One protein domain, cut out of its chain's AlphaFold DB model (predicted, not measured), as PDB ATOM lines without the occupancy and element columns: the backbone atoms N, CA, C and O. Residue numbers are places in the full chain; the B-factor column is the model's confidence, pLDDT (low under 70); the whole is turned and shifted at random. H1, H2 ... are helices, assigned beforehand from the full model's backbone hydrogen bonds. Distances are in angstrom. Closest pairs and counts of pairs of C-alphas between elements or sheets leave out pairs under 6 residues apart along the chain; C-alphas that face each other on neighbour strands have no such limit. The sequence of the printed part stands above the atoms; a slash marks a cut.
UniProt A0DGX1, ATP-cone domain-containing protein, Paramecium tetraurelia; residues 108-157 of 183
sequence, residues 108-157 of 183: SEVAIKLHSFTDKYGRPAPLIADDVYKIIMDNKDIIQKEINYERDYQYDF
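What this domain is: This is residues 108 to 157 of the 183 residues of the protein "ATP-cone domain-containing protein" of Paramecium tetraurelia (UniProt A0DGX1). The longest helix, H2, and the helix H1 lie side by side as a short helical hairpin, and the long loop of residues 116 to 129 that joins them runs out past one end of the pair. At the other end H3 turns off from H2, and from there residues 145 to 157, with H4 in them, stick out as a free arm, which gives the model a flat, hooked outline. The printed part has 50 residues with four named helices, H1, H2, H3 and H4 in that order along the chain, and no named strand; the class is all helix. The whole is loose, with a radius of gyration of the C-alphas of 13.8 A, and spans 38 by 31 by 13 A.

Where its parts are: H2 is residues 130 to 138, 12.0 A from first to last C-alpha, and begins at C-alpha 130 at (48.586, -22.886, 44.292). H1 is residues 108 to 115, 10.5 A long, with C-alpha 108 at (42.907, -13.567, 35.656). H3, residues 140 to 146, measures 10.0 A. H4, residues 149 to 154, measures 9.8 A and ends at C-alpha 154 at (25.086, -17.434, 23.500).

How they stand to each other: H2 and H1 touch, and the closest C-alphas are those of Tyr 133 and Ala 111, 6.8 A apart. They form a helical hairpin, running opposite ways at a shallow tilt of 16 degrees. H2 and H3 are close but not clearly touching, the closest C-alphas being those of Ile 136 and Ile 143, 7.5 A apart. Their lines are only just about perpendicular, at 72 degrees. H1 and H3 are also close but not clearly touching, with the C-alphas of Ser 108 and Lys 140 closest at 6.2 A, and they run opposite ways at a steep tilt of 56 degrees. H4 is apart from H1, H2 and H3. In H1, H2 and H3 every O i to N i+4 pair is within hydrogen-bond range; in H4 0 of 2 are, while 2 of its 3 O i to N i+3 pairs are within range.

The domain as a whole: The two C-alphas farthest apart are those of Tyr 121 and Gln 154, at 38.3 A. Residues 145 to 157, of which 149 to 154 belong to H4, stand free; without them the body of 37 residues spans 35 by 17 by 9 A. The link from H1 to H2, with 14 residues, is long; those from H2 to H3 and from H3 to H4 are tight. The printed part has no cut. Its mean pLDDT is 91.6, and no printed residue is under 70.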
ATOM      1  N   SER A 108      41.795 -13.709  34.714       89.88
ATOM      2  CA  SER A 108      42.907 -13.567  35.656       89.88
ATOM      3  C   SER A 108      42.493 -12.887  36.968       89.88
ATOM      4  O   SER A 108      42.878 -13.357  38.037       89.88
ATOM      5  N   GLU A 109      41.654 -11.847  36.931       91.12
ATOM      6  CA  GLU A 109      41.130 -11.204  38.144       91.12
ATOM      7  C   GLU A 109      40.255 -12.160  38.956       91.12
ATOM      8  O   GLU A 109      40.370 -12.209  40.183       91.12
ATOM      9  N   VAL A 110      39.421 -12.959  38.285       90.81
ATOM     10  CA  VAL A 110      38.624 -14.001  38.943       90.81
ATOM     11  C   VAL A 110      39.544 -15.029  39.604       90.81
ATOM     12  O   VAL A 110      39.340 -15.358  40.771       90.81
ATOM     13  N   ALA A 111      40.602 -15.477  38.923       92.62
ATOM     14  CA  ALA A 111      41.580 -16.404  39.494       92.62
ATOM     15  C   ALA A 111      42.280 -15.830  40.741       92.62
ATOM     16  O   ALA A 111      42.435 -16.550  41.728       92.62
ATOM     17  N   ILE A 112      42.631 -14.535  40.744       92.88
ATOM     18  CA  ILE A 112      43.153 -13.844  41.938       92.88
ATOM     19  C   ILE A 112      42.150 -13.932  43.080       92.88
ATOM     20  O   ILE A 112      42.515 -14.371  44.165       92.88
ATOM     21  N   LYS A 113      40.886 -13.567  42.844       91.31
ATOM     22  CA  LYS A 113      39.857 -13.573  43.892       91.31
ATOM     23  C   LYS A 113      39.585 -14.976  44.440       91.31
ATOM     24  O   LYS A 113      39.348 -15.122  45.637       91.31
ATOM     25  N   LEU A 114      39.607 -15.999  43.582       92.44
ATOM     26  CA  LEU A 114      39.407 -17.397  43.977       92.44
ATOM     27  C   LEU A 114      40.571 -17.923  44.825       92.44
ATOM     28  O   LEU A 114      40.342 -18.661  45.783       92.44
ATOM     29  N   HIS A 115      41.805 -17.547  44.484       94.69
ATOM     30  CA  HIS A 115      43.003 -17.940  45.227       94.69
ATOM     31  C   HIS A 115      43.137 -17.176  46.547       94.69
ATOM     32  O   HIS A 115      43.357 -17.776  47.594       94.69
ATOM     33  N   SER A 116      42.894 -15.867  46.541       92.75
ATOM     34  CA  SER A 116      42.960 -15.029  47.740       92.75
ATOM     35  C   SER A 116      41.713 -15.129  48.628       92.75
ATOM     36  O   SER A 116      41.518 -14.282  49.503       92.75
ATOM     37  N   PHE A 117      40.819 -16.095  48.386       92.62
ATOM     38  CA  PHE A 117      39.577 -16.209  49.140       92.62
ATOM     39  C   PHE A 117      39.856 -16.564  50.604       92.62
ATOM     40  O   PHE A 117      40.568 -17.517  50.925       92.62
ATOM     41  N   THR A 118      39.242 -15.801  51.504       89.62
ATOM     42  CA  THR A 118      39.231 -16.074  52.939       89.62
ATOM     43  C   THR A 118      37.825 -16.416  53.393       89.62
ATOM     44  O   THR A 118      36.850 -15.803  52.954       89.62
ATOM     45  N   ASP A 119      37.709 -17.352  54.328       88.56
ATOM     46  CA  ASP A 119      36.426 -17.660  54.937       88.56
ATOM     47  C   ASP A 119      35.903 -16.496  55.804       88.56
ATOM     48  O   ASP A 119      36.574 -15.494  56.059       88.56
ATOM     49  N   LYS A 120      34.675 -16.643  56.306       86.00
ATOM     50  CA  LYS A 120      34.028 -15.657  57.192       86.00
ATOM     51  C   LYS A 120      34.773 -15.380  58.509       86.00
ATOM     52  O   LYS A 120      34.399 -14.450  59.214       86.00
ATOM     53  N   TYR A 121      35.759 -16.200  58.866       89.12
ATOM     54  CA  TYR A 121      36.598 -16.043  60.054       89.12
ATOM     55  C   TYR A 121      37.986 -15.484  59.707       89.12
ATOM     56  O   TYR A 121      38.853 -15.437  60.575       89.12
ATOM     57  N   GLY A 122      38.207 -15.071  58.453       85.88
ATOM     58  CA  GLY A 122      39.479 -14.533  57.977       85.88
ATOM     59  C   GLY A 122      40.552 -15.597  57.739       85.88
ATOM     60  O   GLY A 122      41.722 -15.254  57.592       85.88
ATOM     61  N   ARG A 123      40.190 -16.885  57.713       89.19
ATOM     62  CA  ARG A 123      41.147 -17.965  57.447       89.19
ATOM     63  C   ARG A 123      41.299 -18.161  55.938       89.19
ATOM     64  O   ARG A 123      40.277 -18.147  55.246       89.19
ATOM     65  N   PRO A 124      42.520 -18.386  55.422       90.19
ATOM     66  CA  PRO A 124      42.721 -18.732  54.019       90.19
ATOM     67  C   PRO A 124      41.881 -19.953  53.634       90.19
ATOM     68  O   PRO A 124      41.942 -20.990  54.297       90.19
ATOM     69  N   ALA A 125      41.080 -19.812  52.585       91.56
ATOM     70  CA  ALA A 125      40.224 -20.863  52.052       91.56
ATOM     71  C   ALA A 125      40.254 -20.834  50.513       91.56
ATOM     72  O   ALA A 125      39.201 -20.687  49.901       91.56
ATOM     73  N   PRO A 126      41.436 -20.933  49.875       92.81
ATOM     74  CA  PRO A 126      41.558 -20.833  48.422       92.81
ATOM     75  C   PRO A 126      40.654 -21.853  47.719       92.81
ATOM     76  O   PRO A 126      40.595 -23.023  48.101       92.81
ATOM     77  N   LEU A 127      39.939 -21.405  46.685       93.06
ATOM     78  CA  LEU A 127      39.045 -22.256  45.885       93.06
ATOM     79  C   LEU A 127      39.759 -22.930  44.706       93.06
ATOM     80  O   LEU A 127      39.191 -23.814  44.069       93.06
ATOM     81  N   ILE A 128      40.996 -22.520  44.425       94.88
ATOM     82  CA  ILE A 128      41.886 -23.117  43.428       94.88
ATOM     83  C   ILE A 128      43.250 -23.388  44.067       94.88
ATOM     84  O   ILE A 128      43.661 -22.668  44.974       94.88
ATOM     85  N   ALA A 129      43.940 -24.430  43.610       96.06
ATOM     86  CA  ALA A 129      45.241 -24.820  44.147       96.06
ATOM     87  C   ALA A 129      46.372 -23.860  43.718       96.06
ATOM     88  O   ALA A 129      46.272 -23.189  42.686       96.06
ATOM     89  N   ASP A 130      47.450 -23.799  44.508       96.31
ATOM     90  CA  ASP A 130      48.586 -22.886  44.292       96.31
ATOM     91  C   ASP A 130      49.308 -23.134  42.961       96.31
ATOM     92  O   ASP A 130      49.734 -22.194  42.288       96.31
ATOM     93  N   ASP A 131      49.440 -24.399  42.568       96.88
ATOM     94  CA  ASP A 131      50.039 -24.810  41.299       96.88
ATOM     95  C   ASP A 131      49.192 -24.354  40.103       96.88
ATOM     96  O   ASP A 131      49.725 -23.766  39.160       96.88
ATOM     97  N   VAL A 132      47.869 -24.532  40.174       96.25
ATOM     98  CA  VAL A 132      46.915 -24.046  39.167       96.25
ATOM     99  C   VAL A 132      46.960 -22.522  39.068       96.25
ATOM    100  O   VAL A 132      47.072 -21.981  37.968       96.25
ATOM    101  N   TYR A 133      46.917 -21.821  40.205       96.50
ATOM    102  CA  TYR A 133      47.010 -20.362  40.250       96.50
ATOM    103  C   TYR A 133      48.301 -19.856  39.599       96.50
ATOM    104  O   TYR A 133      48.262 -18.944  38.771       96.50
ATOM    105  N   LYS A 134      49.438 -20.482  39.920       97.06
ATOM    106  CA  LYS A 134      50.733 -20.126  39.343       97.06
ATOM    107  C   LYS A 134      50.749 -20.310  37.826       97.06
ATOM    108  O   LYS A 134      51.145 -19.391  37.120       97.06
ATOM    109  N   ILE A 135      50.254 -21.443  37.318       96.81
ATOM    110  CA  ILE A 135      50.152 -21.690  35.869       96.81
ATOM    111  C   ILE A 135      49.293 -20.617  35.191       96.81
ATOM    112  O   ILE A 135      49.675 -20.113  34.133       96.81
ATOM    113  N   ILE A 136      48.158 -20.247  35.794       96.12
ATOM    114  CA  ILE A 136      47.284 -19.191  35.266       96.12
ATOM    115  C   ILE A 136      48.029 -17.854  35.209       96.12
ATOM    116  O   ILE A 136      47.980 -17.184  34.181       96.12
ATOM    117  N   MET A 137      48.723 -17.469  36.281       96.56
ATOM    118  CA  MET A 137      49.417 -16.179  36.358       96.56
ATOM    119  C   MET A 137      50.617 -16.091  35.420       96.56
ATOM    120  O   MET A 137      50.776 -15.076  34.739       96.56
ATOM    121  N   ASP A 138      51.409 -17.159  35.325       97.19
ATOM    122  CA  ASP A 138      52.572 -17.235  34.437       97.19
ATOM    123  C   ASP A 138      52.165 -17.153  32.950       97.19
ATOM    124  O   ASP A 138      52.954 -16.715  32.115       97.19
ATOM    125  N   ASN A 139      50.921 -17.525  32.615       96.50
ATOM    126  CA  ASN A 139      50.390 -17.543  31.245       96.50
ATOM    127  C   ASN A 139      49.213 -16.577  31.031       96.50
ATOM    128  O   ASN A 139      48.481 -16.710  30.045       96.50
ATOM    129  N   LYS A 140      49.007 -15.610  31.935       94.75
ATOM    130  CA  LYS A 140      47.772 -14.810  31.991       94.75
ATOM    131  C   LYS A 140      47.436 -14.123  30.667       94.75
ATOM    132  O   LYS A 140      46.285 -14.148  30.253       94.75
ATOM    133  N   ASP A 141      48.435 -13.561  29.982       93.81
ATOM    134  CA  ASP A 141      48.226 -12.763  28.770       93.81
ATOM    135  C   ASP A 141      47.845 -13.656  27.582       93.81
ATOM    136  O   ASP A 141      47.025 -13.276  26.747       93.81
ATOM    137  N   ILE A 142      48.398 -14.873  27.538       95.50
ATOM    138  CA  ILE A 142      48.063 -15.888  26.534       95.50
ATOM    139  C   ILE A 142      46.635 -16.372  26.779       95.50
ATOM    140  O   ILE A 142      45.803 -16.302  25.881       95.50
ATOM    141  N   ILE A 143      46.324 -16.799  28.006       94.00
ATOM    142  CA  ILE A 143      44.993 -17.303  28.364       94.00
ATOM    143  C   ILE A 143      43.926 -16.234  28.108       94.00
ATOM    144  O   ILE A 143      42.918 -16.511  27.464       94.00
ATOM    145  N   GLN A 144      44.161 -15.000  28.557       90.69
ATOM    146  CA  GLN A 144      43.216 -13.896  28.397       90.69
ATOM    147  C   GLN A 144      42.927 -13.582  26.925       90.69
ATOM    148  O   GLN A 144      41.809 -13.189  26.600       90.69
ATOM    149  N   LYS A 145      43.914 -13.759  26.040       92.50
ATOM    150  CA  LYS A 145      43.761 -13.553  24.598       92.50
ATOM    151  C   LYS A 145      42.976 -14.676  23.916       92.50
ATOM    152  O   LYS A 145      42.249 -14.407  22.964       92.50
ATOM    153  N   GLU A 146      43.138 -15.916  24.370       94.00
ATOM    154  CA  GLU A 146      42.475 -17.081  23.770       94.00
ATOM    155  C   GLU A 146      41.004 -17.227  24.203       94.00
ATOM    156  O   GLU A 146      40.209 -17.866  23.509       94.00
ATOM    157  N   ILE A 147      40.608 -16.632  25.333       91.00
ATOM    158  CA  ILE A 147      39.216 -16.658  25.797       91.00
ATOM    159  C   ILE A 147      38.351 -15.736  24.931       91.00
ATOM    160  O   ILE A 147      38.560 -14.526  24.859       91.00
ATOM    161  N   ASN A 148      37.318 -16.316  24.318       89.56
ATOM    162  CA  ASN A 148      36.302 -15.579  23.580       89.56
ATOM    163  C   ASN A 148      35.051 -15.361  24.448       89.56
ATOM    164  O   ASN A 148      34.184 -16.234  24.496       89.56
ATOM    165  N   TYR A 149      34.963 -14.188  25.080       86.06
ATOM    166  CA  TYR A 149      33.848 -13.790  25.952       86.06
ATOM    167  C   TYR A 149      32.519 -13.588  25.205       86.06
ATOM    168  O   TYR A 149      31.461 -13.732  25.798       86.06
ATOM    169  N   GLU A 150      32.528 -13.372  23.884       83.88
ATOM    170  CA  GLU A 150      31.282 -13.263  23.099       83.88
ATOM    171  C   GLU A 150      30.462 -14.564  23.108       83.88
ATOM    172  O   GLU A 150      29.281 -14.576  22.755       83.88
ATOM    173  N   ARG A 151      31.084 -15.688  23.485       87.06
ATOM    174  CA  ARG A 151      30.393 -16.973  23.633       87.06
ATOM    175  C   ARG A 151      29.486 -17.011  24.857       87.06
ATOM    176  O   ARG A 151      28.506 -17.751  24.823       87.06
ATOM    177  N   ASP A 152      29.753 -16.204  25.879       85.25
ATOM    178  CA  ASP A 152      28.915 -16.158  27.079       85.25
ATOM    179  C   ASP A 152      27.519 -15.598  26.737       85.25
ATOM    180  O   ASP A 152      26.497 -16.128  27.184       85.25
ATOM    181  N   TYR A 153      27.448 -14.683  25.763       81.56
ATOM    182  CA  TYR A 153      26.200 -14.147  25.207       81.56
ATOM    183  C   TYR A 153      25.362 -15.139  24.384       81.56
ATOM    184  O   TYR A 153      24.294 -14.761  23.885       81.56
ATOM    185  N   GLN A 154      25.830 -16.376  24.193       85.00
ATOM    186  CA  GLN A 154      25.086 -17.434  23.500       85.00
ATOM    187  C   GLN A 154      24.216 -18.266  24.446       85.00
ATOM    188  O   GLN A 154      23.332 -18.986  23.976       85.00
ATOM    189  N   TYR A 155      24.443 -18.180  25.758       86.50
ATOM    190  CA  TYR A 155      23.595 -18.850  26.735       86.50
ATOM    191  C   TYR A 155      22.269 -18.106  26.900       86.50
ATOM    192  O   TYR A 155      22.203 -16.878  26.880       86.50
ATOM    193  N   ASP A 156      21.192 -18.862  27.087       87.94
ATOM    194  CA  ASP A 156      19.922 -18.302  27.524       87.94
ATOM    195  C   ASP A 156      19.914 -18.128  29.051       87.94
ATOM    196  O   ASP A 156      20.782 -18.632  29.773       87.94
ATOM    197  N   PHE A 157      18.932 -17.394  29.578       88.50
ATOM    198  CA  PHE A 157      18.920 -17.063  31.003       88.50
ATOM    199  C   PHE A 157      18.830 -18.303  31.898       88.50
ATOM    200  O   PHE A 157      19.470 -18.364  32.948       88.50
TER     201      PHE A 157